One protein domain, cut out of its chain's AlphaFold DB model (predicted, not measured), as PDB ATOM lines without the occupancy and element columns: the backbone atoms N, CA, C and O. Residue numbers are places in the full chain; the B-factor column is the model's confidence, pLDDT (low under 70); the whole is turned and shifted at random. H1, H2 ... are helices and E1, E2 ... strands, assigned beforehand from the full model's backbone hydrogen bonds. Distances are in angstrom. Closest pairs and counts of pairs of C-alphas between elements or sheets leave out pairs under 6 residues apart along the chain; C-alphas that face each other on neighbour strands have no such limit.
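Overview. This is residues 11 to 217 of the 551 residues of the protein "Glycoside hydrolase family 15 protein" of Amniculicola lignicola CBS 123094 (UniProt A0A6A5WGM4). A long, twisted wall of seven antiparallel strands runs through the domain, with helix H1 packed across one face and a small four-strand sheet, E1 to E4, partly face to face with the other. The hairpin of E11 and E12 stands away from the strands of both sheets, beyond the E9 edge of the wall, on the side away from H1. The printed part has 207 residues, with thirteen named strands, E1 to E13, followed by one named helix; the wall's order is E5, E6, E7, E8, E13, E10, E9. The class is mostly strand, though named elements hold 99 of the 207 residues, under half. The whole is compact, with a radius of gyration of the C-alphas of 16.6 A and spans of 47 by 40 by 33 A.

Along the chain. E1, residues 11 to 13, begins at C-alpha 11, (44.577, 38.190, 0.121). E2 is residues 18 to 21, E3 residues 26 to 31, and E4 residues 45 to 48. E5 is residues 70 to 75, 17.0 A long; E6 is residues 82 to 88, 19.9 A; E7 is residues 91 to 98, 23.4 A. E8 is residues 110 to 115, 16.5 A, and E9 residues 126 to 130. E10 is residues 137 to 144, 23.5 A; its C-alpha 144 is at (33.939, 30.213, 23.181). E11, residues 157 to 165, 21.2 A from first to last C-alpha, bends by 67 degrees at residue 162. E12 is residues 168 to 174, 20.1 A; E13 is residues 182 to 189, 23.3 A. H1, residues 200 to 217, is 25.8 A long and ends at C-alpha 217, (48.953, 21.646, -1.500).

Arrangement. In the sheet of seven, E5 and E9 are the edge strands. E5 to E8 form a meander, each strand the antiparallel neighbour of the one before. E5 and E6 have N 72 and O 85 at 2.9 A; E6 and E7 have N 84 and O 95 at 2.8 A; E7 and E8 have N 96 and O 114 at 2.8 A. E8 and E13 are antiparallel at 166 degrees, with N 113 and O 185 at 2.8 A. E13 and E10 have N 186 and O 140 at 2.8 A; the hairpin of E10 and E9 has N 139 and O 128 at 2.8 A. H1 is on one face of this sheet, two layers, at a height over the sheet of 11.0 A. It runs across the strands, at 71 degrees to E7 on the local plane. It lies over E7 and E8 and only just over E13, on which 3 of its C-alphas fall. Its closest C-alphas to E10 are those of Thr 200 and Thr 142, 5.7 A apart. In H1 every O i to N i+4 pair is within hydrogen-bond range. E1 to E4 form a second meander. N 12 and O 19 are 3.0 A apart, N 20 and O 29 2.8 A, and N 46 and O 30 2.8 A. This sheet and the sheet of seven form a sandwich, two sheets face to face, their strands at 32 degrees. The closest C-alphas of E1 and E7 are those of Ile 12 and Phe 98, 5.9 A apart. E2 and E7 are near each other. Residues 26 to 27 of E3 pair antiparallel with residues 59 to 60. In the hairpin of E11 and E12, N 161 and O 170 are 2.9 A apart. E9 and E11 are only just apart, 8.2 A at their closest.

Size, cuts and confidence. The two C-alphas farthest apart, those of Asp 42 and Thr 150, are 49.3 A from each other. The printed part has no cut. The long links are E3 to E4, E4 to E5, E7 to E8 and E10 to E11. The mean pLDDT of the printed part is 78.0; 48 residues are under 70, among them residues 33 to 40 and 102 to 126, and E8 has a mean of 47.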
ATOM      1  N   LEU A  11      45.561  38.895   0.942       91.62
ATOM      2  CA  LEU A  11      44.577  38.190   0.121       91.62
ATOM      3  C   LEU A  11      44.157  36.902   0.835       91.62
ATOM      4  O   LEU A  11      45.023  36.163   1.290       91.62
ATOM      5  N   ILE A  12      42.856  36.629   0.905       92.12
ATOM      6  CA  ILE A  12      42.317  35.337   1.353       92.12
ATOM      7  C   ILE A  12      41.343  34.787   0.312       92.12
ATOM      8  O   ILE A  12      40.592  35.554  -0.307       92.12
ATOM      9  N   ARG A  13      41.321  33.462   0.101       87.00
ATOM     10  CA  ARG A  13      40.447  32.855  -0.922       87.00
ATOM     11  C   ARG A  13      40.027  31.411  -0.658       87.00
ATOM     12  O   ARG A  13      40.734  30.644  -0.022       87.00
ATOM     13  N   ASN A  14      38.921  31.002  -1.287       85.12
ATOM     14  CA  ASN A  14      38.470  29.606  -1.369       85.12
ATOM     15  C   ASN A  14      38.576  28.973  -2.773       85.12
ATOM     16  O   ASN A  14      37.921  27.961  -3.038       85.12
ATOM     17  N   MET A  15      39.374  29.558  -3.675       82.31
ATOM     18  CA  MET A  15      39.506  29.202  -5.104       82.31
ATOM     19  C   MET A  15      38.300  29.521  -6.006       82.31
ATOM     20  O   MET A  15      38.332  29.208  -7.198       82.31
ATOM     21  N   ARG A  16      37.247  30.151  -5.473       80.88
ATOM     22  CA  ARG A  16      36.104  30.647  -6.259       80.88
ATOM     23  C   ARG A  16      36.022  32.165  -6.196       80.88
ATOM     24  O   ARG A  16      36.157  32.810  -7.228       80.88
ATOM     25  N   THR A  17      35.960  32.721  -4.988       81.62
ATOM     26  CA  THR A  17      35.991  34.169  -4.714       81.62
ATOM     27  C   THR A  17      37.064  34.514  -3.688       81.62
ATOM     28  O   THR A  17      37.481  33.629  -2.939       81.62
ATOM     29  N   CYS A  18      37.494  35.774  -3.657       87.00
ATOM     30  CA  CYS A  18      38.526  36.320  -2.779       87.00
ATOM     31  C   CYS A  18      38.053  37.541  -1.987       87.00
ATOM     32  O   CYS A  18      37.141  38.255  -2.404       87.00
ATOM     33  N   ALA A  19      38.762  37.831  -0.898       89.62
ATOM     34  CA  ALA A  19      38.687  39.109  -0.205       89.62
ATOM     35  C   ALA A  19      40.088  39.659   0.062       89.62
ATOM     36  O   ALA A  19      41.045  38.904   0.248       89.62
ATOM     37  N   LEU A  20      40.170  40.984   0.105       90.81
ATOM     38  CA  LEU A  20      41.351  41.721   0.507       90.81
ATOM     39  C   LEU A  20      41.154  42.286   1.913       90.81
ATOM     40  O   LEU A  20      40.220  43.053   2.172       90.81
ATOM     41  N   VAL A  21      42.068  41.911   2.801       90.94
ATOM     42  CA  VAL A  21      42.131  42.337   4.195       90.94
ATOM     43  C   VAL A  21      43.136  43.480   4.317       90.94
ATOM     44  O   VAL A  21      44.336  43.300   4.118       90.94
ATOM     45  N   THR A  22      42.658  44.679   4.625       86.56
ATOM     46  CA  THR A  22      43.477  45.872   4.841       86.56
ATOM     47  C   THR A  22      44.410  45.690   6.038       86.56
ATOM     48  O   THR A  22      44.209  44.818   6.878       86.56
ATOM     49  N   THR A  23      45.458  46.510   6.133       82.75
ATOM     50  CA  THR A  23      46.506  46.385   7.166       82.75
ATOM     51  C   THR A  23      46.014  46.627   8.593       82.75
ATOM     52  O   THR A  23      46.648  46.189   9.552       82.75
ATOM     53  N   ASP A  24      44.866  47.286   8.743       80.12
ATOM     54  CA  ASP A  24      44.127  47.434   9.998       80.12
ATOM     55  C   ASP A  24      43.165  46.263  10.279       80.12
ATOM     56  O   ASP A  24      42.412  46.327  11.248       80.12
ATOM     57  N   GLY A  25      43.200  45.197   9.469       83.38
ATOM     58  CA  GLY A  25      42.411  43.965   9.590       83.38
ATOM     59  C   GLY A  25      40.958  44.068   9.121       83.38
ATOM     60  O   GLY A  25      40.146  43.204   9.433       83.38
ATOM     61  N   GLY A  26      40.602  45.122   8.385       87.19
ATOM     62  CA  GLY A  26      39.286  45.238   7.759       87.19
ATOM     63  C   GLY A  26      39.196  44.491   6.427       87.19
ATOM     64  O   GLY A  26      40.126  44.480   5.634       87.19
ATOM     65  N   LEU A  27      38.043  43.920   6.108       89.56
ATOM     66  CA  LEU A  27      37.709  43.472   4.759       89.56
ATOM     67  C   LEU A  27      37.356  44.695   3.911       89.56
ATOM     68  O   LEU A  27      36.265  45.258   4.030       89.56
ATOM     69  N   GLY A  28      38.314  45.134   3.093       86.06
ATOM     70  CA  GLY A  28      38.212  46.366   2.306       86.06
ATOM     71  C   GLY A  28      37.801  46.155   0.852       86.06
ATOM     72  O   GLY A  28      37.391  47.110   0.194       86.06
ATOM     73  N   PHE A  29      37.905  44.930   0.342       88.44
ATOM     74  CA  PHE A  29      37.462  44.584  -1.005       88.44
ATOM     75  C   PHE A  29      37.028  43.119  -1.050       88.44
ATOM     76  O   PHE A  29      37.760  42.256  -0.569       88.44
ATOM     77  N   MET A  30      35.851  42.825  -1.599       87.56
ATOM     78  CA  MET A  30      35.370  41.449  -1.751       87.56
ATOM     79  C   MET A  30      34.268  41.375  -2.804       87.56
ATOM     80  O   MET A  30      33.238  42.037  -2.662       87.56
ATOM     81  N   CYS A  31      34.442  40.501  -3.793       81.81
ATOM     82  CA  CYS A  31      33.373  40.106  -4.706       81.81
ATOM     83  C   CYS A  31      32.508  39.024  -4.055       81.81
ATOM     84  O   CYS A  31      33.023  38.090  -3.428       81.81
ATOM     85  N   TRP A  32      31.186  39.128  -4.190       77.44
ATOM     86  CA  TRP A  32      30.267  38.159  -3.600       77.44
ATOM     87  C   TRP A  32      29.221  37.669  -4.594       77.44
ATOM     88  O   TRP A  32      28.758  38.397  -5.466       77.44
ATOM     89  N   GLN A  33      28.855  36.397  -4.448       68.44
ATOM     90  CA  GLN A  33      27.857  35.728  -5.278       68.44
ATOM     91  C   GLN A  33      26.492  36.418  -5.207       68.44
ATOM     92  O   GLN A  33      25.999  36.652  -4.110       68.44
ATOM     93  N   GLY A  34      25.858  36.641  -6.359       56.41
ATOM     94  CA  GLY A  34      24.398  36.751  -6.447       56.41
ATOM     95  C   GLY A  34      23.717  35.380  -6.302       56.41
ATOM     96  O   GLY A  34      24.388  34.349  -6.197       56.41
ATOM     97  N   ASN A  35      22.386  35.327  -6.365       50.84
ATOM     98  CA  ASN A  35      21.587  34.097  -6.252       50.84
ATOM     99  C   ASN A  35      21.890  33.035  -7.337       50.84
ATOM    100  O   ASN A  35      21.564  31.861  -7.163       50.84
ATOM    101  N   ASN A  36      22.571  33.403  -8.427       48.59
ATOM    102  CA  ASN A  36      22.980  32.500  -9.509       48.59
ATOM    103  C   ASN A  36      24.284  31.741  -9.193       48.59
ATOM    104  O   ASN A  36      25.293  31.971  -9.845       48.59
ATOM    105  N   HIS A  37      24.248  30.851  -8.194       48.84
ATOM    106  CA  HIS A  37      25.043  29.623  -7.939       48.84
ATOM    107  C   HIS A  37      26.551  29.478  -8.300       48.84
ATOM    108  O   HIS A  37      27.130  28.440  -7.979       48.84
ATOM    109  N   LEU A  38      27.234  30.459  -8.893       55.59
ATOM    110  CA  LEU A  38      28.639  30.401  -9.302       55.59
ATOM    111  C   LEU A  38      29.343  31.722  -8.969       55.59
ATOM    112  O   LEU A  38      29.516  32.583  -9.832       55.59
ATOM    113  N   ALA A  39      29.762  31.854  -7.707       59.72
ATOM    114  CA  ALA A  39      30.632  32.932  -7.237       59.72
ATOM    115  C   ALA A  39      31.938  32.972  -8.046       59.72
ATOM    116  O   ALA A  39      32.605  31.941  -8.164       59.72
ATOM    117  N   GLY A  40      32.329  34.147  -8.535       69.19
ATOM    118  CA  GLY A  40      33.561  34.347  -9.296       69.19
ATOM    119  C   GLY A  40      34.148  35.741  -9.096       69.19
ATOM    120  O   GLY A  40      33.537  36.596  -8.457       69.19
ATOM    121  N   PHE A  41      35.340  35.969  -9.648       73.12
ATOM    122  CA  PHE A  41      35.998  37.284  -9.632       73.12
ATOM    123  C   PHE A  41      35.180  38.379 -10.328       73.12
ATOM    124  O   PHE A  41      35.278  39.542  -9.961       73.12
ATOM    125  N   ASP A  42      34.337  37.982 -11.279       74.06
ATOM    126  CA  ASP A  42      33.445  38.833 -12.068       74.06
ATOM    127  C   ASP A  42      32.089  39.104 -11.386       74.06
ATOM    128  O   ASP A  42      31.169  39.643 -11.998       74.06
ATOM    129  N   SER A  43      31.921  38.685 -10.128       79.06
ATOM    130  CA  SER A  43      30.686  38.923  -9.376       79.06
ATOM    131  C   SER A  43      30.646  40.344  -8.800       79.06
ATOM    132  O   SER A  43      31.701  40.903  -8.494       79.06
ATOM    133  N   PRO A  44      29.449  40.925  -8.578       81.12
ATOM    134  CA  PRO A  44      29.323  42.221  -7.925       81.12
ATOM    135  C   PRO A  44      30.083  42.284  -6.597       81.12
ATOM    136  O   PRO A  44      30.129  41.323  -5.822       81.12
ATOM    137  N   SER A  45      30.687  43.436  -6.325       82.56
ATOM    138  CA  SER A  45      31.409  43.650  -5.077       82.56
ATOM    139  C   SER A  45      30.466  43.929  -3.919       82.56
ATOM    140  O   SER A  45      29.575  44.768  -4.019       82.56
ATOM    141  N   LEU A  46      30.700  43.244  -2.800       84.50
ATOM    142  CA  LEU A  46      30.058  43.552  -1.528       84.50
ATOM    143  C   LEU A  46      30.790  44.679  -0.792       84.50
ATOM    144  O   LEU A  46      30.159  45.524  -0.164       84.50
ATOM    145  N   PHE A  47      32.122  44.668  -0.866       87.69
ATOM    146  CA  PHE A  47      32.981  45.687  -0.275       87.69
ATOM    147  C   PHE A  47      33.925  46.239  -1.340       87.69
ATOM    148  O   PHE A  47      34.525  45.477  -2.098       87.69
ATOM    149  N   CYS A  48      34.080  47.557  -1.356       87.00
ATOM    150  CA  CYS A  48      34.946  48.337  -2.238       87.00
ATOM    151  C   CYS A  48      35.603  49.509  -1.494       87.00
ATOM    152  O   CYS A  48      35.924  50.524  -2.111       87.00
ATOM    153  N   ARG A  49      35.809  49.410  -0.171       86.19
ATOM    154  CA  ARG A  49      36.489  50.443   0.634       86.19
ATOM    155  C   ARG A  49      37.821  50.891   0.034       86.19
ATOM    156  O   ARG A  49      38.219  52.038   0.207       86.19
ATOM    157  N   LEU A  50      38.519  49.973  -0.640       81.25
ATOM    158  CA  LEU A  50      39.772  50.268  -1.332       81.25
ATOM    159  C   LEU A  50      39.593  51.328  -2.434       81.25
ATOM    160  O   LEU A  50      40.464  52.172  -2.608       81.25
ATOM    161  N   LEU A  51      38.469  51.297  -3.151       82.00
ATOM    162  CA  LEU A  51      38.150  52.252  -4.214       82.00
ATOM    163  C   LEU A  51      37.478  53.512  -3.677       82.00
ATOM    164  O   LEU A  51      37.668  54.581  -4.234       82.00
ATOM    165  N   ASP A  52      36.683  53.404  -2.618       81.25
ATOM    166  CA  ASP A  52      36.032  54.556  -2.006       81.25
ATOM    167  C   ASP A  52      35.846  54.303  -0.508       81.25
ATOM    168  O   ASP A  52      35.073  53.436  -0.090       81.25
ATOM    169  N   LYS A  53      36.560  55.062   0.325       80.44
ATOM    170  CA  LYS A  53      36.521  54.896   1.786       80.44
ATOM    171  C   LYS A  53      35.166  55.253   2.405       80.44
ATOM    172  O   LYS A  53      34.868  54.746   3.487       80.44
ATOM    173  N   ASP A  54      34.384  56.099   1.736       79.81
ATOM    174  CA  ASP A  54      33.152  56.698   2.251       79.81
ATOM    175  C   ASP A  54      31.899  56.095   1.584       79.81
ATOM    176  O   ASP A  54      30.788  56.263   2.079       79.81
ATOM    177  N   LYS A  55      32.044  55.368   0.470       82.94
ATOM    178  CA  LYS A  55      30.927  54.690  -0.215       82.94
ATOM    179  C   LYS A  55      31.136  53.204  -0.432       82.94
ATOM    180  O   LYS A  55      30.172  52.514  -0.720       82.94
ATOM    181  N   GLY A  56      32.360  52.698  -0.316       81.62
ATOM    182  CA  GLY A  56      32.686  51.329  -0.701       81.62
ATOM    183  C   GLY A  56      32.200  50.252   0.268       81.62
ATOM    184  O   GLY A  56      32.179  49.086  -0.105       81.62
ATOM    185  N   GLY A  57      31.817  50.607   1.499       86.19
ATOM    186  CA  GLY A  57      31.443  49.630   2.528       86.19
ATOM    187  C   GLY A  57      32.617  48.745   2.978       86.19
ATOM    188  O   GLY A  57      33.620  48.596   2.283       86.19
ATOM    189  N   HIS A  58      32.525  48.182   4.181       87.19
ATOM    190  CA  HIS A  58      33.539  47.271   4.723       87.19
ATOM    191  C   HIS A  58      32.972  46.430   5.867       87.19
ATOM    192  O   HIS A  58      31.930  46.756   6.432       87.19
ATOM    193  N   PHE A  59      33.711  45.392   6.248       89.25
ATOM    194  CA  PHE A  59      33.516  44.657   7.494       89.25
ATOM    195  C   PHE A  59      34.831  44.657   8.267       89.25
ATOM    196  O   PHE A  59      35.877  44.402   7.684       89.25
ATOM    197  N   SER A  60      34.815  44.957   9.560       88.12
ATOM    198  CA  SER A  60      36.044  45.018  10.355       88.12
ATOM    199  C   SER A  60      35.818  44.528  11.771       88.12
ATOM    200  O   SER A  60      34.803  44.845  12.389       88.12
ATOM    201  N   ILE A  61      36.818  43.830  12.297       87.69
ATOM    202  CA  ILE A  61      36.925  43.464  13.705       87.69
ATOM    203  C   ILE A  61      38.191  44.139  14.221       87.69
ATOM    204  O   ILE A  61      39.251  43.988  13.630       87.69
ATOM    205  N   GLY A  62      38.091  44.898  15.305       83.56
ATOM    206  CA  GLY A  62      39.231  45.629  15.847       83.56
ATOM    207  C   GLY A  62      38.999  46.076  17.284       83.56
ATOM    208  O   GLY A  62      37.912  45.911  17.839       83.56
ATOM    209  N   LEU A  63      40.037  46.643  17.893       81.81
ATOM    210  CA  LEU A  63      39.975  47.164  19.259       81.81
ATOM    211  C   LEU A  63      39.291  48.539  19.287       81.81
ATOM    212  O   LEU A  63      39.695  49.458  18.567       81.81
ATOM    213  N   MET A  64      38.287  48.698  20.155       71.50
ATOM    214  CA  MET A  64      37.653  49.997  20.396       71.50
ATOM    215  C   MET A  64      38.606  50.948  21.140       71.50
ATOM    216  O   MET A  64      39.319  50.531  22.046       71.50
ATOM    217  N   GLY A  65      38.598  52.236  20.773       62.53
ATOM    218  CA  GLY A  65      39.276  53.300  21.536       62.53
ATOM    219  C   GLY A  65      40.759  53.546  21.223       62.53
ATOM    220  O   GLY A  65      41.485  54.061  22.068       62.53
ATOM    221  N   SER A  66      41.253  53.206  20.028       52.12
ATOM    222  CA  SER A  66      42.697  53.156  19.776       52.12
ATOM    223  C   SER A  66      43.287  54.353  19.012       52.12
ATOM    224  O   SER A  66      43.490  54.319  17.804       52.12
ATOM    225  N   ALA A  67      43.706  55.388  19.744       54.22
ATOM    226  CA  ALA A  67      44.686  56.346  19.214       54.22
ATOM    227  C   ALA A  67      46.124  55.763  19.160       54.22
ATOM    228  O   ALA A  67      47.013  56.392  18.591       54.22
ATOM    229  N   ARG A  68      46.372  54.576  19.749       60.09
ATOM    230  CA  ARG A  68      47.710  53.950  19.883       60.09
ATOM    231  C   ARG A  68      47.768  52.425  19.655       60.09
ATOM    232  O   ARG A  68      48.718  51.791  20.105       60.09
ATOM    233  N   SER A  69      46.786  51.799  18.999       72.56
ATOM    234  CA  SER A  69      46.918  50.363  18.686       72.56
ATOM    235  C   SER A  69      47.856  50.156  17.493       72.56
ATOM    236  O   SER A  69      47.809  50.898  16.514       72.56
ATOM    237  N   THR A  70      48.730  49.154  17.581       84.12
ATOM    238  CA  THR A  70      49.552  48.702  16.451       84.12
ATOM    239  C   THR A  70      48.977  47.400  15.915       84.12
ATOM    240  O   THR A  70      48.765  46.466  16.686       84.12
ATOM    241  N   ALA A  71      48.752  47.324  14.605       85.75
ATOM    242  CA  ALA A  71      48.359  46.096  13.924       85.75
ATOM    243  C   ALA A  71      49.556  45.508  13.164       85.75
ATOM    244  O   ALA A  71      50.321  46.238  12.531       85.75
ATOM    245  N   LYS A  72      49.728  44.187  13.230       89.19
ATOM    246  CA  LYS A  72      50.687  43.437  12.412       89.19
ATOM    247  C   LYS A  72      49.991  42.254  11.772       89.19
ATOM    248  O   LYS A  72      49.294  41.512  12.458       89.19
ATOM    249  N   GLN A  73      50.216  42.060  10.481       91.62
ATOM    250  CA  GLN A  73      49.664  40.935   9.742       91.62
ATOM    251  C   GLN A  73      50.732  39.891   9.463       91.62
ATOM    252  O   GLN A  73      51.895  40.218   9.237       91.62
ATOM    253  N   GLN A  74      50.316  38.632   9.464       93.12
ATOM    254  CA  GLN A  74      51.109  37.508   8.991       93.12
ATOM    255  C   GLN A  74      50.175  36.387   8.554       93.12
ATOM    256  O   GLN A  74      49.105  36.206   9.129       93.12
ATOM    257  N   TYR A  75      50.585  35.598   7.572       95.12
ATOM    258  CA  TYR A  75      49.898  34.343   7.290       95.12
ATOM    259  C   TYR A  75      50.338  33.268   8.281       95.12
ATOM    260  O   TYR A  75      51.507  33.222   8.672       95.12
ATOM    261  N   LEU A  76      49.425  32.374   8.660       94.31
ATOM    262  CA  LEU A  76      49.801  31.179   9.407       94.31
ATOM    263  C   LEU A  76      50.737  30.301   8.551       94.31
ATOM    264  O   LEU A  76      50.591  30.269   7.319       94.31
ATOM    265  N   PRO A  77      51.697  29.588   9.174       92.44
ATOM    266  CA  PRO A  77      52.712  28.820   8.459       92.44
ATOM    267  C   PRO A  77      52.121  27.910   7.380       92.44
ATOM    268  O   PRO A  77      51.145  27.208   7.622       92.44
ATOM    269  N   SER A  78      52.724  27.919   6.188       91.62
ATOM    270  CA  SER A  78      52.338  27.040   5.072       91.62
ATOM    271  C   SER A  78      50.847  27.086   4.698       91.62
ATOM    272  O   SER A  78      50.309  26.099   4.199       91.62
ATOM    273  N   SER A  79      50.183  28.229   4.907       93.56
ATOM    274  CA  SER A  79      48.759  28.393   4.611       93.56
ATOM    275  C   SER A  79      48.401  29.756   4.010       93.56
ATOM    276  O   SER A  79      49.200  30.704   4.024       93.56
ATOM    277  N   ASP A  80      47.165  29.841   3.512       91.88
ATOM    278  CA  ASP A  80      46.472  31.087   3.172       91.88
ATOM    279  C   ASP A  80      45.427  31.466   4.239       91.88
ATOM    280  O   ASP A  80      44.278  31.792   3.955       91.88
ATOM    281  N   ILE A  81      45.812  31.348   5.510       94.81
ATOM    282  CA  ILE A  81      45.020  31.837   6.641       94.81
ATOM    283  C   ILE A  81      45.721  33.074   7.179       94.81
ATOM    284  O   ILE A  81      46.876  32.990   7.607       94.81
ATOM    285  N   LEU A  82      45.049  34.219   7.135       95.38
ATOM    286  CA  LEU A  82      45.635  35.485   7.545       95.38
ATOM    287  C   LEU A  82      45.381  35.721   9.031       95.38
ATOM    288  O   LEU A  82      44.266  35.569   9.514       95.38
ATOM    289  N   GLN A  83      46.416  36.119   9.761       94.75
ATOM    290  CA  GLN A  83      46.317  36.569  11.139       94.75
ATOM    291  C   GLN A  83      46.654  38.058  11.219       94.75
ATOM    292  O   GLN A  83      47.773  38.462  10.902       94.75
ATOM    293  N   THR A  84      45.719  38.854  11.731       92.88
ATOM    294  CA  THR A  84      45.950  40.241  12.141       92.88
ATOM    295  C   THR A  84      46.087  40.297  13.661       92.88
ATOM    296  O   THR A  84      45.151  40.002  14.402       92.88
ATOM    297  N   ARG A  85      47.271  40.669  14.150       91.50
ATOM    298  CA  ARG A  85      47.558  40.861  15.573       91.50
ATOM    299  C   ARG A  85      47.471  42.335  15.940       91.50
ATOM    300  O   ARG A  85      48.258  43.134  15.440       91.50
ATOM    301  N   TYR A  86      46.583  42.666  16.867       89.00
ATOM    302  CA  TYR A  86      46.474  43.983  17.483       89.00
ATOM    303  C   TYR A  86      47.217  44.008  18.815       89.00
ATOM    304  O   TYR A  86      47.067  43.097  19.632       89.00
ATOM    305  N   LEU A  87      48.005  45.058  19.031       87.00
ATOM    306  CA  LEU A  87      48.726  45.320  20.270       87.00
ATOM    307  C   LEU A  87      48.340  46.703  20.797       87.00
ATOM    308  O   LEU A  87      48.414  47.689  20.059       87.00
ATOM    309  N   ASN A  88      47.955  46.779  22.067       85.50
ATOM    310  CA  ASN A  88      47.785  48.024  22.812       85.50
ATOM    311  C   ASN A  88      48.327  47.856  24.247       85.50
ATOM    312  O   ASN A  88      48.860  46.805  24.598       85.50
ATOM    313  N   GLU A  89      48.218  48.899  25.071       82.94
ATOM    314  CA  GLU A  89      48.663  48.863  26.475       82.94
ATOM    315  C   GLU A  89      47.843  47.878  27.336       82.94
ATOM    316  O   GLU A  89      48.338  47.379  28.342       82.94
ATOM    317  N   GLU A  90      46.613  47.556  26.925       80.44
ATOM    318  CA  GLU A  90      45.696  46.667  27.652       80.44
ATOM    319  C   GLU A  90      45.903  45.181  27.320       80.44
ATOM    320  O   GLU A  90      45.513  44.312  28.100       80.44
ATOM    321  N   GLY A  91      46.518  44.864  26.176       82.00
ATOM    322  CA  GLY A  91      46.818  43.491  25.801       82.00
ATOM    323  C   GLY A  91      47.080  43.255  24.315       82.00
ATOM    324  O   GLY A  91      47.308  44.156  23.504       82.00
ATOM    325  N   VAL A  92      47.068  41.969  23.964       87.88
ATOM    326  CA  VAL A  92      47.281  41.476  22.603       87.88
ATOM    327  C   VAL A  92      46.071  40.664  22.178       87.88
ATOM    328  O   VAL A  92      45.576  39.822  22.923       87.88
ATOM    329  N   THR A  93      45.610  40.900  20.958       88.12
ATOM    330  CA  THR A  93      44.477  40.201  20.354       88.12
ATOM    331  C   THR A  93      44.851  39.732  18.956       88.12
ATOM    332  O   THR A  93      45.499  40.466  18.216       88.12
ATOM    333  N   ASN A  94      44.420  38.530  18.574       91.31
ATOM    334  CA  ASN A  94      44.576  38.020  17.213       91.31
ATOM    335  C   ASN A  94      43.206  37.858  16.556       91.31
ATOM    336  O   ASN A  94      42.332  37.217  17.132       91.31
ATOM    337  N   VAL A  95      43.060  38.368  15.340       92.56
ATOM    338  CA  VAL A  95      41.966  38.042  14.422       92.56
ATOM    339  C   VAL A  95      42.533  37.133  13.342       92.56
ATOM    340  O   VAL A  95      43.631  37.376  12.843       92.56
ATOM    341  N   VAL A  96      41.826  36.052  13.039       94.00
ATOM    342  CA  VAL A  96      42.185  35.060  12.030       94.00
ATOM    343  C   VAL A  96      41.110  35.071  10.954       94.00
ATOM    344  O   VAL A  96      39.982  34.648  11.205       94.00
ATOM    345  N   ASP A  97      41.473  35.535   9.767       94.06
ATOM    346  CA  ASP A  97      40.601  35.644   8.605       94.06
ATOM    347  C   ASP A  97      40.916  34.523   7.617       94.06
ATOM    348  O   ASP A  97      42.071  34.317   7.221       94.06
ATOM    349  N   PHE A  98      39.890  33.782   7.201       92.94
ATOM    350  CA  PHE A  98      40.050  32.764   6.173       92.94
ATOM    351  C   PHE A  98      38.758  32.476   5.420       92.94
ATOM    352  O   PHE A  98      37.637  32.646   5.908       92.94
ATOM    353  N   PHE A  99      38.947  31.968   4.210       89.56
ATOM    354  CA  PHE A  99      37.882  31.490   3.352       89.56
ATOM    355  C   PHE A  99      37.817  29.952   3.390       89.56
ATOM    356  O   PHE A  99      38.705  29.292   2.846       89.56
ATOM    357  N   PRO A 100      36.773  29.368   4.001       85.19
ATOM    358  CA  PRO A 100      36.463  27.949   3.928       85.19
ATOM    359  C   PRO A 100      36.555  27.357   2.524       85.19
ATOM    360  O   PRO A 100      35.963  27.871   1.568       85.19
ATOM    361  N   ARG A 101      37.239  26.217   2.409       79.50
ATOM    362  CA  ARG A 101      37.266  25.453   1.163       79.50
ATOM    363  C   ARG A 101      35.874  24.869   0.868       79.50
ATOM    364  O   ARG A 101      35.301  24.230   1.751       79.50
ATOM    365  N   PRO A 102      35.318  25.013  -0.352       66.12
ATOM    366  CA  PRO A 102      34.054  24.381  -0.698       66.12
ATOM    367  C   PRO A 102      34.265  22.864  -0.702       66.12
ATOM    368  O   PRO A 102      35.089  22.348  -1.462       66.12
ATOM    369  N   THR A 103      33.550  22.137   0.150       58.34
ATOM    370  CA  THR A 103      33.494  20.675   0.058       58.34
ATOM    371  C   THR A 103      32.635  20.289  -1.148       58.34
ATOM    372  O   THR A 103      31.754  21.044  -1.560       58.34
ATOM    373  N   LYS A 104      32.838  19.094  -1.722       44.12
ATOM    374  CA  LYS A 104      32.013  18.590  -2.846       44.12
ATOM    375  C   LYS A 104      30.501  18.574  -2.536       44.12
ATOM    376  O   LYS A 104      29.700  18.488  -3.458       44.12
ATOM    377  N   THR A 105      30.124  18.666  -1.260       36.78
ATOM    378  CA  THR A 105      28.752  18.662  -0.739       36.78
ATOM    379  C   THR A 105      28.211  20.044  -0.349       36.78
ATOM    380  O   THR A 105      27.005  20.167  -0.157       36.78
ATOM    381  N   SER A 106      29.040  21.092  -0.260       42.50
ATOM    382  CA  SER A 106      28.614  22.453   0.100       42.50
ATOM    383  C   SER A 106      28.882  23.431  -1.044       42.50
ATOM    384  O   SER A 106      30.022  23.763  -1.367       42.50
ATOM    385  N   ALA A 107      27.808  23.912  -1.669       35.50
ATOM    386  CA  ALA A 107      27.880  24.860  -2.777       35.50
ATOM    387  C   ALA A 107      28.115  26.319  -2.336       35.50
ATOM    388  O   ALA A 107      28.328  27.168  -3.201       35.50
ATOM    389  N   ALA A 108      28.070  26.632  -1.034       41.03
ATOM    390  CA  ALA A 108      28.124  28.010  -0.556       41.03
ATOM    391  C   ALA A 108      29.529  28.395  -0.046       41.03
ATOM    392  O   ALA A 108      30.044  27.751   0.871       41.03
ATOM    393  N   PRO A 109      30.156  29.452  -0.595       46.69
ATOM    394  CA  PRO A 109      31.300  30.089   0.034       46.69
ATOM    395  C   PRO A 109      30.840  30.721   1.356       46.69
ATOM    396  O   PRO A 109      29.978  31.597   1.366       46.69
ATOM    397  N   ASN A 110      31.405  30.266   2.468       48.41
ATOM    398  CA  ASN A 110      31.300  30.942   3.759       48.41
ATOM    399  C   ASN A 110      32.618  31.689   3.977       48.41
ATOM    400  O   ASN A 110      33.657  31.200   3.544       48.41
ATOM    401  N   LEU A 111      32.589  32.846   4.626       45.31
ATOM    402  CA  LEU A 111      33.761  33.549   5.136       45.31
ATOM    403  C   LEU A 111      33.728  33.454   6.659       45.31
ATOM    404  O   LEU A 111      32.676  33.668   7.256       45.31
ATOM    405  N   THR A 112      34.849  33.112   7.291       55.38
ATOM    406  CA  THR A 112      34.919  33.002   8.753       55.38
ATOM    407  C   THR A 112      36.074  33.834   9.286       55.38
ATOM    408  O   THR A 112      37.218  33.654   8.877       55.38
ATOM    409  N   ALA A 113      35.759  34.740  10.204       43.06
ATOM    410  CA  ALA A 113      36.728  35.474  10.999       43.06
ATOM    411  C   ALA A 113      36.655  34.948  12.436       43.06
ATOM    412  O   ALA A 113      35.595  34.986  13.059       43.06
ATOM    413  N   LYS A 114      37.759  34.424  12.966       46.22
ATOM    414  CA  LYS A 114      37.843  33.871  14.326       46.22
ATOM    415  C   LYS A 114      38.838  34.666  15.162       46.22
ATOM    416  O   LYS A 114      39.939  34.958  14.716       46.22
ATOM    417  N   GLN A 115      38.498  34.950  16.409       44.78
ATOM    418  CA  GLN A 115      39.419  35.491  17.412       44.78
ATOM    419  C   GLN A 115      39.552  34.444  18.516       44.78
ATOM    420  O   GLN A 115      38.528  34.190  19.125       44.78
ATOM    421  N   SER A 116      40.709  33.793  18.752       40.06
ATOM    422  CA  SER A 116      40.775  32.559  19.578       40.06
ATOM    423  C   SER A 116      41.906  32.411  20.614       40.06
ATOM    424  O   SER A 116      43.030  32.870  20.414       40.06
ATOM    425  N   THR A 117      41.580  31.649  21.674       33.44
ATOM    426  CA  THR A 117      42.370  30.590  22.361       33.44
ATOM    427  C   THR A 117      41.373  29.487  22.800       33.44
ATOM    428  O   THR A 117      40.189  29.801  22.832       33.44
ATOM    429  N   PRO A 118      41.775  28.221  23.048       31.94
ATOM    430  CA  PRO A 118      40.825  27.110  23.206       31.94
ATOM    431  C   PRO A 118      40.039  27.166  24.526       31.94
ATOM    432  O   PRO A 118      40.650  27.422  25.565       31.94
ATOM    433  N   GLY A 119      38.742  26.834  24.502       37.00
ATOM    434  CA  GLY A 119      38.057  26.283  25.668       37.00
ATOM    435  C   GLY A 119      36.569  25.925  25.518       37.00
ATOM    436  O   GLY A 119      36.054  25.717  24.422       37.00
ATOM    437  N   SER A 120      35.902  25.708  26.658       44.94
ATOM    438  CA  SER A 120      34.579  25.064  26.768       44.94
ATOM    439  C   SER A 120      33.356  25.926  26.364       44.94
ATOM    440  O   SER A 120      33.290  27.131  26.613       44.94
ATOM    441  N   GLU A 121      32.342  25.278  25.763       43.75
ATOM    442  CA  GLU A 121      31.173  25.903  25.108       43.75
ATOM    443  C   GLU A 121      30.060  26.409  26.059       43.75
ATOM    444  O   GLU A 121      29.601  25.701  26.958       43.75
ATOM    445  N   ARG A 122      29.493  27.589  25.742       47.88
ATOM    446  CA  ARG A 122      28.078  27.941  25.996       47.88
ATOM    447  C   ARG A 122      27.507  28.695  24.786       47.88
ATOM    448  O   ARG A 122      28.021  29.743  24.405       47.88
ATOM    449  N   LEU A 123      26.434  28.166  24.191       45.09
ATOM    450  CA  LEU A 123      25.786  28.714  22.991       45.09
ATOM    451  C   LEU A 123      25.039  30.024  23.289       45.09
ATOM    452  O   LEU A 123      23.989  30.021  23.928       45.09
ATOM    453  N   TYR A 124      25.538  31.134  22.746       51.03
ATOM    454  CA  TYR A 124      24.797  32.388  22.618       51.03
ATOM    455  C   TYR A 124      24.789  32.792  21.145       51.03
ATOM    456  O   TYR A 124      25.773  33.300  20.614       51.03
ATOM    457  N   LEU A 125      23.673  32.528  20.469       55.34
ATOM    458  CA  LEU A 125      23.513  32.815  19.048       55.34
ATOM    459  C   LEU A 125      22.967  34.226  18.864       55.34
ATOM    460  O   LEU A 125      21.903  34.575  19.376       55.34
ATOM    461  N   LYS A 126      23.680  35.031  18.082       66.75
ATOM    462  CA  LYS A 126      23.120  36.241  17.483       66.75
ATOM    463  C   LYS A 126      23.353  36.182  15.984       66.75
ATOM    464  O   LYS A 126      24.489  36.081  15.524       66.75
ATOM    465  N   LYS A 127      22.242  36.211  15.255       79.94
ATOM    466  CA  LYS A 127      22.175  36.176  13.800       79.94
ATOM    467  C   LYS A 127      21.678  37.522  13.308       79.94
ATOM    468  O   LYS A 127      20.726  38.071  13.863       79.94
ATOM    469  N   VAL A 128      22.301  38.025  12.251       80.38
ATOM    470  CA  VAL A 128      21.786  39.164  11.501       80.38
ATOM    471  C   VAL A 128      21.670  38.794  10.033       80.38
ATOM    472  O   VAL A 128      22.590  38.214   9.464       80.38
ATOM    473  N   ILE A 129      20.540  39.141   9.426       81.25
ATOM    474  CA  ILE A 129      20.304  38.989   7.995       81.25
ATOM    475  C   ILE A 129      20.265  40.381   7.363       81.25
ATOM    476  O   ILE A 129      19.513  41.250   7.810       81.25
ATOM    477  N   PHE A 130      21.062  40.576   6.318       81.88
ATOM    478  CA  PHE A 130      21.020  41.746   5.452       81.88
ATOM    479  C   PHE A 130      20.189  41.399   4.222       81.88
ATOM    480  O   PHE A 130      20.601  40.574   3.404       81.88
ATOM    481  N   TYR A 131      19.019  42.022   4.094       78.88
ATOM    482  CA  TYR A 131      18.171  41.865   2.917       78.88
ATOM    483  C   TYR A 131      18.554  42.896   1.860       78.88
ATOM    484  O   TYR A 131      18.466  44.100   2.094       78.88
ATOM    485  N   THR A 132      18.958  42.418   0.688       72.50
ATOM    486  CA  THR A 132      19.183  43.249  -0.501       72.50
ATOM    487  C   THR A 132      18.435  42.648  -1.693       72.50
ATOM    488  O   THR A 132      17.901  41.541  -1.600       72.50
ATOM    489  N   LYS A 133      18.373  43.381  -2.814       68.25
ATOM    490  CA  LYS A 133      17.690  42.920  -4.034       68.25
ATOM    491  C   LYS A 133      18.293  41.611  -4.565       68.25
ATOM    492  O   LYS A 133      17.535  40.746  -4.984       68.25
ATOM    493  N   ASP A 134      19.620  41.486  -4.515       68.31
ATOM    494  CA  ASP A 134      20.427  40.276  -4.733       68.31
ATOM    495  C   ASP A 134      21.911  40.669  -4.525       68.31
ATOM    496  O   ASP A 134      22.341  41.609  -5.203       68.31
ATOM    497  N   PRO A 135      22.713  40.035  -3.637       69.25
ATOM    498  CA  PRO A 135      22.424  38.921  -2.721       69.25
ATOM    499  C   PRO A 135      22.086  39.337  -1.279       69.25
ATOM    500  O   PRO A 135      22.643  40.289  -0.727       69.25
ATOM    501  N   SER A 136      21.233  38.551  -0.612       82.56
ATOM    502  CA  SER A 136      21.044  38.656   0.844       82.56
ATOM    503  C   SER A 136      22.160  37.927   1.602       82.56
ATOM    504  O   SER A 136      22.641  36.874   1.170       82.56
ATOM    505  N   LEU A 137      22.564  38.469   2.749       84.94
ATOM    506  CA  LEU A 137      23.682  37.960   3.547       84.94
ATOM    507  C   LEU A 137      23.262  37.613   4.961       84.94
ATOM    508  O   LEU A 137      22.354  38.218   5.522       84.94
ATOM    509  N   GLU A 138      23.983  36.676   5.555       86.62
ATOM    510  CA  GLU A 138      23.816  36.259   6.935       86.62
ATOM    511  C   GLU A 138      25.141  36.387   7.687       86.62
ATOM    512  O   GLU A 138      26.159  35.834   7.267       86.62
ATOM    513  N   LEU A 139      25.103  37.091   8.819       88.25
ATOM    514  CA  LEU A 139      26.183  37.186   9.792       88.25
ATOM    515  C   LEU A 139      25.803  36.389  11.043       88.25
ATOM    516  O   LEU A 139      24.813  36.706  11.704       88.25
ATOM    517  N   ASN A 140      26.605  35.384  11.385       86.94
ATOM    518  CA  ASN A 140      26.481  34.616  12.625       86.94
ATOM    519  C   ASN A 140      27.644  34.915  13.562       86.94
ATOM    520  O   ASN A 140      28.773  35.060  13.099       86.94
ATOM    521  N   ALA A 141      27.374  34.934  14.866       88.44
ATOM    522  CA  ALA A 141      28.404  34.935  15.896       88.44
ATOM    523  C   ALA A 141      28.355  33.640  16.720       88.44
ATOM    524  O   ALA A 141      27.284  33.260  17.197       88.44
ATOM    525  N   THR A 142      29.509  32.996  16.915       86.38
ATOM    526  CA  THR A 142      29.694  31.897  17.877       86.38
ATOM    527  C   THR A 142      30.650  32.334  18.981       86.38
ATOM    528  O   THR A 142      31.501  33.199  18.770       86.38
ATOM    529  N   ILE A 143      30.485  31.768  20.175       87.00
ATOM    530  CA  ILE A 143      31.224  32.159  21.376       87.00
ATOM    531  C   ILE A 143      31.899  30.932  21.979       87.00
ATOM    532  O   ILE A 143      31.267  29.893  22.162       87.00
ATOM    533  N   ASP A 144      33.174  31.092  22.307       85.56
ATOM    534  CA  ASP A 144      33.939  30.213  23.181       85.56
ATOM    535  C   ASP A 144      34.171  30.958  24.504       85.56
ATOM    536  O   ASP A 144      34.727  32.064  24.531       85.56
ATOM    537  N   CYS A 145      33.705  30.374  25.605       82.81
ATOM    538  CA  CYS A 145      33.826  30.980  26.927       82.81
ATOM    539  C   CYS A 145      35.190  30.720  27.580       82.81
ATOM    540  O   CYS A 145      35.443  31.243  28.670       82.81
ATOM    541  N   GLY A 146      36.063  29.958  26.920       79.56
ATOM    542  CA  GLY A 146      37.321  29.485  27.464       79.56
ATOM    543  C   GLY A 146      37.133  28.373  28.496       79.56
ATOM    544  O   GLY A 146      36.027  27.952  28.837       79.56
ATOM    545  N   ASP A 147      38.253  27.891  29.028       78.62
ATOM    546  CA  ASP A 147      38.276  26.788  29.997       78.62
ATOM    547  C   ASP A 147      37.961  27.215  31.436       78.62
ATOM    548  O   ASP A 147      37.876  26.373  32.327       78.62
ATOM    549  N   ASN A 148      37.805  28.517  31.703       75.19
ATOM    550  CA  ASN A 148      37.552  29.010  33.053       75.19
ATOM    551  C   ASN A 148      36.040  29.101  33.344       75.19
ATOM    552  O   ASN A 148      35.403  30.081  32.934       75.19
ATOM    553  N   PRO A 149      35.469  28.173  34.140       68.44
ATOM    554  CA  PRO A 149      34.031  28.106  34.404       68.44
ATOM    555  C   PRO A 149      33.500  29.286  35.232       68.44
ATOM    556  O   PRO A 149      32.290  29.498  35.291       68.44
ATOM    557  N   THR A 150      34.384  30.055  35.879       71.56
ATOM    558  CA  THR A 150      34.020  31.243  36.674       71.56
ATOM    559  C   THR A 150      33.993  32.532  35.854       71.56
ATOM    560  O   THR A 150      33.518  33.563  36.332       71.56
ATOM    561  N   SER A 151      34.504  32.502  34.619       71.12
ATOM    562  CA  SER A 151      34.548  33.679  33.757       71.12
ATOM    563  C   SER A 151      33.203  33.911  33.063       71.12
ATOM    564  O   SER A 151      32.529  32.980  32.624       71.12
ATOM    565  N   THR A 152      32.788  35.172  32.959       82.50
ATOM    566  CA  THR A 152      31.628  35.544  32.145       82.50
ATOM    567  C   THR A 152      31.979  35.399  30.668       82.50
ATOM    568  O   THR A 152      32.979  35.971  30.224       82.50
ATOM    569  N   CYS A 153      31.151  34.678  29.911       82.38
ATOM    570  CA  CYS A 153      31.296  34.542  28.463       82.38
ATOM    571  C   CYS A 153      31.215  35.908  27.759       82.38
ATOM    572  O   CYS A 153      30.463  36.783  28.211       82.38
ATOM    573  N   PRO A 154      31.928  36.101  26.636       85.31
ATOM    574  CA  PRO A 154      31.761  37.294  25.822       85.31
ATOM    575  C   PRO A 154      30.336  37.344  25.256       85.31
ATOM    576  O   PRO A 154      29.768  36.330  24.860       85.31
ATOM    577  N   ALA A 155      29.746  38.539  25.221       83.88
ATOM    578  CA  ALA A 155      28.381  38.752  24.748       83.88
ATOM    579  C   ALA A 155      28.347  39.927  23.752       83.88
ATOM    580  O   ALA A 155      28.222  41.079  24.176       83.88
ATOM    581  N   PRO A 156      28.459  39.674  22.433       85.44
ATOM    582  CA  PRO A 156      28.415  40.717  21.419       85.44
ATOM    583  C   PRO A 156      27.060  41.414  21.437       85.44
ATOM    584  O   PRO A 156      26.001  40.801  21.277       85.44
ATOM    585  N   SER A 157      27.079  42.721  21.675       86.06
ATOM    586  CA  SER A 157      25.897  43.575  21.623       86.06
ATOM    587  C   SER A 157      25.819  44.235  20.256       86.06
ATOM    588  O   SER A 157      26.599  45.139  19.971       86.06
ATOM    589  N   PHE A 158      24.906  43.752  19.413       87.44
ATOM    590  CA  PHE A 158      24.674  44.298  18.080       87.44
ATOM    591  C   PHE A 158      23.787  45.534  18.171       87.44
ATOM    592  O   PHE A 158      22.732  45.512  18.810       87.44
ATOM    593  N   ARG A 159      24.209  46.599  17.500       88.44
ATOM    594  CA  ARG A 159      23.455  47.832  17.325       88.44
ATOM    595  C   ARG A 159      23.380  48.140  15.841       88.44
ATOM    596  O   ARG A 159      24.379  48.039  15.133       88.44
ATOM    597  N   LYS A 160      22.186  48.511  15.388       86.81
ATOM    598  CA  LYS A 160      22.013  49.108  14.069       86.81
ATOM    599  C   LYS A 160      22.605  50.507  14.079       86.81
ATOM    600  O   LYS A 160      22.395  51.257  15.032       86.81
ATOM    601  N   GLU A 161      23.312  50.838  13.016       81.56
ATOM    602  CA  GLU A 161      23.917  52.144  12.818       81.56
ATOM    603  C   GLU A 161      23.271  52.791  11.595       81.56
ATOM    604  O   GLU A 161      23.355  52.281  10.477       81.56
ATOM    605  N   ALA A 162      22.542  53.882  11.825       73.44
ATOM    606  CA  ALA A 162      21.795  54.550  10.774       73.44
ATOM    607  C   ALA A 162      22.733  55.372   9.878       73.44
ATOM    608  O   ALA A 162      23.408  56.282  10.353       73.44
ATOM    609  N   GLY A 163      22.726  55.075   8.574       61.22
ATOM    610  CA  GLY A 163      23.050  56.026   7.505       61.22
ATOM    611  C   GLY A 163      24.461  56.622   7.470       61.22
ATOM    612  O   GLY A 163      24.627  57.687   6.883       61.22
ATOM    613  N   ALA A 164      25.475  55.973   8.050       53.38
ATOM    614  CA  ALA A 164      26.858  56.464   7.962       53.38
ATOM    615  C   ALA A 164      27.406  56.461   6.519       53.38
ATOM    616  O   ALA A 164      28.318  57.219   6.202       53.38
ATOM    617  N   LEU A 165      26.840  55.625   5.641       59.62
ATOM    618  CA  LEU A 165      27.175  55.533   4.220       59.62
ATOM    619  C   LEU A 165      25.880  55.611   3.400       59.62
ATOM    620  O   LEU A 165      24.826  55.156   3.846       59.62
ATOM    621  N   ALA A 166      25.965  56.087   2.157       63.72
ATOM    622  CA  ALA A 166      24.836  56.113   1.214       63.72
ATOM    623  C   ALA A 166      24.284  54.709   0.841       63.72
ATOM    624  O   ALA A 166      23.346  54.605   0.055       63.72
ATOM    625  N   LEU A 167      24.866  53.637   1.396       67.88
ATOM    626  CA  LEU A 167      24.532  52.230   1.153       67.88
ATOM    627  C   LEU A 167      23.442  51.657   2.082       67.88
ATOM    628  O   LEU A 167      23.013  50.525   1.870       67.88
ATOM    629  N   GLY A 168      22.993  52.401   3.100       76.25
ATOM    630  CA  GLY A 168      21.941  51.965   4.029       76.25
ATOM    631  C   GLY A 168      22.407  51.810   5.481       76.25
ATOM    632  O   GLY A 168      23.376  52.436   5.909       76.25
ATOM    633  N   GLU A 169      21.672  51.016   6.265       81.81
ATOM    634  CA  GLU A 169      21.993  50.756   7.674       81.81
ATOM    635  C   GLU A 169      23.192  49.806   7.806       81.81
ATOM    636  O   GLU A 169      23.237  48.744   7.184       81.81
ATOM    637  N   GLY A 170      24.142  50.176   8.663       85.19
ATOM    638  CA  GLY A 170      25.237  49.316   9.096       85.19
ATOM    639  C   GLY A 170      24.911  48.596  10.402       85.19
ATOM    640  O   GLY A 170      23.882  48.836  11.045       85.19
ATOM    641  N   ILE A 171      25.813  47.711  10.819       88.38
ATOM    642  CA  ILE A 171      25.727  47.029  12.109       88.38
ATOM    643  C   ILE A 171      27.079  47.067  12.791       88.38
ATOM    644  O   ILE A 171      28.083  46.662  12.213       88.38
ATOM    645  N   THR A 172      27.056  47.464  14.058       88.81
ATOM    646  CA  THR A 172      28.224  47.470  14.930       88.81
ATOM    647  C   THR A 172      27.979  46.525  16.100       88.81
ATOM    648  O   THR A 172      26.884  46.488  16.668       88.81
ATOM    649  N   ALA A 173      28.989  45.737  16.461       89.00
ATOM    650  CA  ALA A 173      28.956  44.854  17.618       89.00
ATOM    651  C   ALA A 173      30.092  45.200  18.581       89.00
ATOM    652  O   ALA A 173      31.236  45.359  18.165       89.00
ATOM    653  N   SER A 174      29.784  45.280  19.875       88.50
ATOM    654  CA  SER A 174      30.791  45.493  20.922       88.50
ATOM    655  C   SER A 174      30.750  44.362  21.941       88.50
ATOM    656  O   SER A 174      29.671  43.927  22.351       88.50
ATOM    657  N   PHE A 175      31.923  43.887  22.350       88.50
ATOM    658  CA  PHE A 175      32.103  42.840  23.354       88.50
ATOM    659  C   PHE A 175      33.460  42.993  24.043       88.50
ATOM    660  O   PHE A 175      34.354  43.661  23.530       88.50
ATOM    661  N   HIS A 176      33.596  42.363  25.208       87.75
ATOM    662  CA  HIS A 176      34.852  42.274  25.946       87.75
ATOM    663  C   HIS A 176      35.352  40.837  25.896       87.75
ATOM    664  O   HIS A 176      34.553  39.910  26.018       87.75
ATOM    665  N   LEU A 177      36.663  40.671  25.755       86.19
ATOM    666  CA  LEU A 177      37.322  39.372  25.759       86.19
ATOM    667  C   LEU A 177      38.359  39.290  26.866       86.19
ATOM    668  O   LEU A 177      39.050  40.262  27.166       86.19
ATOM    669  N   ARG A 178      38.474  38.100  27.452       85.81
ATOM    670  CA  ARG A 178      39.532  37.726  28.394       85.81
ATOM    671  C   ARG A 178      40.415  36.645  27.777       85.81
ATOM    672  O   ARG A 178      40.025  35.991  26.812       85.81
ATOM    673  N   GLY A 179      41.603  36.442  28.346       83.88
ATOM    674  CA  GLY A 179      42.494  35.361  27.917       83.88
ATOM    675  C   GLY A 179      41.783  34.003  27.961       83.88
ATOM    676  O   GLY A 179      41.095  33.708  28.937       83.88
ATOM    677  N   GLY A 180      41.925  33.207  26.900       83.12
ATOM    678  CA  GLY A 180      41.234  31.923  26.747       83.12
ATOM    679  C   GLY A 180      39.887  31.998  26.023       83.12
ATOM    680  O   GLY A 180      39.388  30.964  25.617       83.12
ATOM    681  N   GLN A 181      39.299  33.183  25.839       87.44
ATOM    682  CA  GLN A 181      37.984  33.322  25.202       87.44
ATOM    683  C   GLN A 181      38.096  33.560  23.693       87.44
ATOM    684  O   GLN A 181      39.097  34.101  23.210       87.44
ATOM    685  N   ALA A 182      37.040  33.203  22.959       87.88
ATOM    686  CA  ALA A 182      36.960  33.389  21.515       87.88
ATOM    687  C   ALA A 182      35.579  33.891  21.075       87.88
ATOM    688  O   ALA A 182      34.553  33.512  21.640       87.88
ATOM    689  N   VAL A 183      35.543  34.706  20.020       90.00
ATOM    690  CA  VAL A 183      34.314  34.991  19.262       90.00
ATOM    691  C   VAL A 183      34.617  34.782  17.785       90.00
ATOM    692  O   VAL A 183      35.620  35.285  17.272       90.00
ATOM    693  N   SER A 184      33.749  34.042  17.104       90.75
ATOM    694  CA  SER A 184      33.839  33.815  15.661       90.75
ATOM    695  C   SER A 184      32.684  34.503  14.961       90.75
ATOM    696  O   SER A 184      31.535  34.323  15.354       90.75
ATOM    697  N   PHE A 185      32.975  35.244  13.899       91.31
ATOM    698  CA  PHE A 185      31.996  35.843  13.006       91.31
ATOM    699  C   PHE A 185      32.017  35.120  11.661       91.31
ATOM    700  O   PHE A 185      33.062  35.012  11.020       91.31
ATOM    701  N   VAL A 186      30.861  34.630  11.222       89.12
ATOM    702  CA  VAL A 186      30.712  33.918   9.950       89.12
ATOM    703  C   VAL A 186      29.793  34.713   9.039       89.12
ATOM    704  O   VAL A 186      28.614  34.883   9.355       89.12
ATOM    705  N   LEU A 187      30.331  35.172   7.911       87.62
ATOM    706  CA  LEU A 187      29.593  35.857   6.857       87.62
ATOM    707  C   LEU A 187      29.319  34.872   5.714       87.62
ATOM    708  O   LEU A 187      30.246  34.298   5.142       87.62
ATOM    709  N   ARG A 188      28.048  34.662   5.371       83.19
ATOM    710  CA  ARG A 188      27.636  33.761   4.283       83.19
ATOM    711  C   ARG A 188      26.468  34.321   3.481       83.19
ATOM    712  O   ARG A 188      25.789  35.245   3.918       83.19
ATOM    713  N   GLY A 189      26.225  33.747   2.304       80.19
ATOM    714  CA  GLY A 189      25.007  34.017   1.545       80.19
ATOM    715  C   GLY A 189      23.816  33.452   2.306       80.19
ATOM    716  O   GLY A 189      23.909  32.342   2.817       80.19
ATOM    717  N   TYR A 190      22.731  34.213   2.405       79.44
ATOM    718  CA  TYR A 190      21.536  33.772   3.114       79.44
ATOM    719  C   TYR A 190      20.685  32.860   2.226       79.44
ATOM    720  O   TYR A 190      20.211  33.292   1.172       79.44
ATOM    721  N   LYS A 191      20.421  31.628   2.672       76.62
ATOM    722  CA  LYS A 191      19.340  30.792   2.139       76.62
ATOM    723  C   LYS A 191      18.449  30.315   3.272       76.62
ATOM    724  O   LYS A 191      18.925  29.869   4.308       76.62
ATOM    725  N   ALA A 192      17.136  30.335   3.045       72.50
ATOM    726  CA  ALA A 192      16.163  29.881   4.042       72.50
ATOM    727  C   ALA A 192      16.346  28.401   4.444       72.50
ATOM    728  O   ALA A 192      15.928  28.012   5.525       72.50
ATOM    729  N   SER A 193      16.970  27.589   3.583       72.31
ATOM    730  CA  SER A 193      17.277  26.175   3.830       72.31
ATOM    731  C   SER A 193      18.596  25.932   4.570       72.31
ATOM    732  O   SER A 193      18.945  24.776   4.803       72.31
ATOM    733  N   ASP A 194      19.386  26.974   4.842       73.81
ATOM    734  CA  ASP A 194      20.679  26.809   5.503       73.81
ATOM    735  C   ASP A 194      20.492  26.348   6.953       73.81
ATOM    736  O   ASP A 194      19.499  26.709   7.591       73.81
ATOM    737  N   PRO A 195      21.444  25.572   7.510       68.81
ATOM    738  CA  PRO A 195      21.351  25.128   8.891       68.81
ATOM    739  C   PRO A 195      21.199  26.333   9.820       68.81
ATOM    740  O   PRO A 195      21.960  27.306   9.720       68.81
ATOM    741  N   GLU A 196      20.227  26.240  10.728       66.62
ATOM    742  CA  GLU A 196      19.894  27.308  11.674       66.62
ATOM    743  C   GLU A 196      21.049  27.632  12.627       66.62
ATOM    744  O   GLU A 196      21.117  28.738  13.165       66.62
ATOM    745  N   HIS A 197      21.958  26.678  12.849       71.69
ATOM    746  CA  HIS A 197      22.998  26.782  13.865       71.69
ATOM    747  C   HIS A 197      24.385  26.492  13.290       71.69
ATOM    748  O   HIS A 197      24.641  25.424  12.734       71.69
ATOM    749  N   ILE A 198      25.290  27.453  13.473       80.88
ATOM    750  CA  ILE A 198      26.729  27.289  13.270       80.88
ATOM    751  C   ILE A 198      27.357  27.176  14.660       80.88
ATOM    752  O   ILE A 198      27.162  28.057  15.494       80.88
ATOM    753  N   THR A 199      28.078  26.087  14.922       83.50
ATOM    754  CA  THR A 199      28.746  25.849  16.211       83.50
ATOM    755  C   THR A 199      30.208  26.283  16.163       83.50
ATOM    756  O   THR A 199      30.816  26.341  15.092       83.50
ATOM    757  N   THR A 200      30.797  26.553  17.330       84.12
ATOM    758  CA  THR A 200      32.238  26.833  17.437       84.12
ATOM    759  C   THR A 200      33.054  25.625  16.978       84.12
ATOM    760  O   THR A 200      33.967  25.784  16.174       84.12
ATOM    761  N   ALA A 201      32.655  24.405  17.357       84.25
ATOM    762  CA  ALA A 201      33.291  23.178  16.872       84.25
ATOM    763  C   ALA A 201      33.307  23.056  15.334       84.25
ATOM    764  O   ALA A 201      34.304  22.624  14.757       84.25
ATOM    765  N   LEU A 202      32.230  23.469  14.650       85.50
ATOM    766  CA  LEU A 202      32.183  23.469  13.186       85.50
ATOM    767  C   LEU A 202      33.156  24.492  12.592       85.50
ATOM    768  O   LEU A 202      33.873  24.170  11.648       85.50
ATOM    769  N   VAL A 203      33.190  25.712  13.133       86.94
ATOM    770  CA  VAL A 203      34.138  26.751  12.699       86.94
ATOM    771  C   VAL A 203      35.581  26.258  12.836       86.94
ATOM    772  O   VAL A 203      36.381  26.424  11.915       86.94
ATOM    773  N   ASP A 204      35.884  25.598  13.948       87.75
ATOM    774  CA  ASP A 204      37.214  25.080  14.260       87.75
ATOM    775  C   ASP A 204      37.620  23.972  13.298       87.75
ATOM    776  O   ASP A 204      38.716  24.013  12.735       87.75
ATOM    777  N   GLN A 205      36.709  23.034  13.032       88.00
ATOM    778  CA  GLN A 205      36.936  21.983  12.048       88.00
ATOM    779  C   GLN A 205      37.177  22.566  10.652       88.00
ATOM    780  O   GLN A 205      38.119  22.171   9.971       88.00
ATOM    781  N   VAL A 206      36.376  23.547  10.231       89.38
ATOM    782  CA  VAL A 206      36.508  24.166   8.904       89.38
ATOM    783  C   VAL A 206      37.821  24.949   8.774       89.38
ATOM    784  O   VAL A 206      38.432  24.949   7.701       89.38
ATOM    785  N   GLN A 207      38.295  25.590   9.848       90.62
ATOM    786  CA  GLN A 207      39.614  26.226   9.878       90.62
ATOM    787  C   GLN A 207      40.734  25.189   9.720       90.62
ATOM    788  O   GLN A 207      41.644  25.396   8.912       90.62
ATOM    789  N   LEU A 208      40.661  24.078  10.459       91.69
ATOM    790  CA  LEU A 208      41.632  22.984  10.384       91.69
ATOM    791  C   LEU A 208      41.655  22.347   8.991       91.69
ATOM    792  O   LEU A 208      42.724  22.231   8.397       91.69
ATOM    793  N   ASP A 209      40.493  22.033   8.420       91.31
ATOM    794  CA  ASP A 209      40.374  21.467   7.071       91.31
ATOM    795  C   ASP A 209      40.966  22.405   6.009       91.31
ATOM    796  O   ASP A 209      41.641  21.969   5.070       91.31
ATOM    797  N   THR A 210      40.737  23.713   6.166       92.19
ATOM    798  CA  THR A 210      41.289  24.741   5.274       92.19
ATOM    799  C   THR A 210      42.810  24.814   5.399       92.19
ATOM    800  O   THR A 210      43.510  24.841   4.386       92.19
ATOM    801  N   HIS A 211      43.342  24.800   6.622       93.50
ATOM    802  CA  HIS A 211      44.782  24.766   6.868       93.50
ATOM    803  C   HIS A 211      45.427  23.511   6.259       93.50
ATOM    804  O   HIS A 211      46.392  23.613   5.498       93.50
ATOM    805  N   ASP A 212      44.855  22.337   6.523       93.75
ATOM    806  CA  ASP A 212      45.330  21.051   6.017       93.75
ATOM    807  C   ASP A 212      45.354  20.998   4.493       93.75
ATOM    808  O   ASP A 212      46.290  20.447   3.906       93.75
ATOM    809  N   PHE A 213      44.344  21.570   3.836       92.81
ATOM    810  CA  PHE A 213      44.329  21.700   2.385       92.81
ATOM    811  C   PHE A 213      45.548  22.478   1.884       92.81
ATOM    812  O   PHE A 213      46.257  21.995   0.997       92.81
ATOM    813  N   TRP A 214      45.821  23.650   2.463       94.00
ATOM    814  CA  TRP A 214      46.939  24.484   2.033       94.00
ATOM    815  C   TRP A 214      48.294  23.834   2.299       94.00
ATOM    816  O   TRP A 214      49.145  23.841   1.409       94.00
ATOM    817  N   VAL A 215      48.468  23.201   3.462       94.75
ATOM    818  CA  VAL A 215      49.688  22.459   3.803       94.75
ATOM    819  C   VAL A 215      49.911  21.307   2.824       94.75
ATOM    820  O   VAL A 215      51.003  21.173   2.262       94.75
ATOM    821  N   LYS A 216      48.882  20.492   2.559       93.81
ATOM    822  CA  LYS A 216      48.958  19.390   1.583       93.81
ATOM    823  C   LYS A 216      49.297  19.907   0.191       93.81
ATOM    824  O   LYS A 216      50.098  19.291  -0.510       93.81
ATOM    825  N   TRP A 217      48.709  21.034  -0.203       93.00
ATOM    826  CA  TRP A 217      48.953  21.646  -1.500       93.00
ATOM    827  C   TRP A 217      50.397  22.139  -1.641       93.00
ATOM    828  O   TRP A 217      51.088  21.723  -2.571       93.00
TER     829      TRP A 217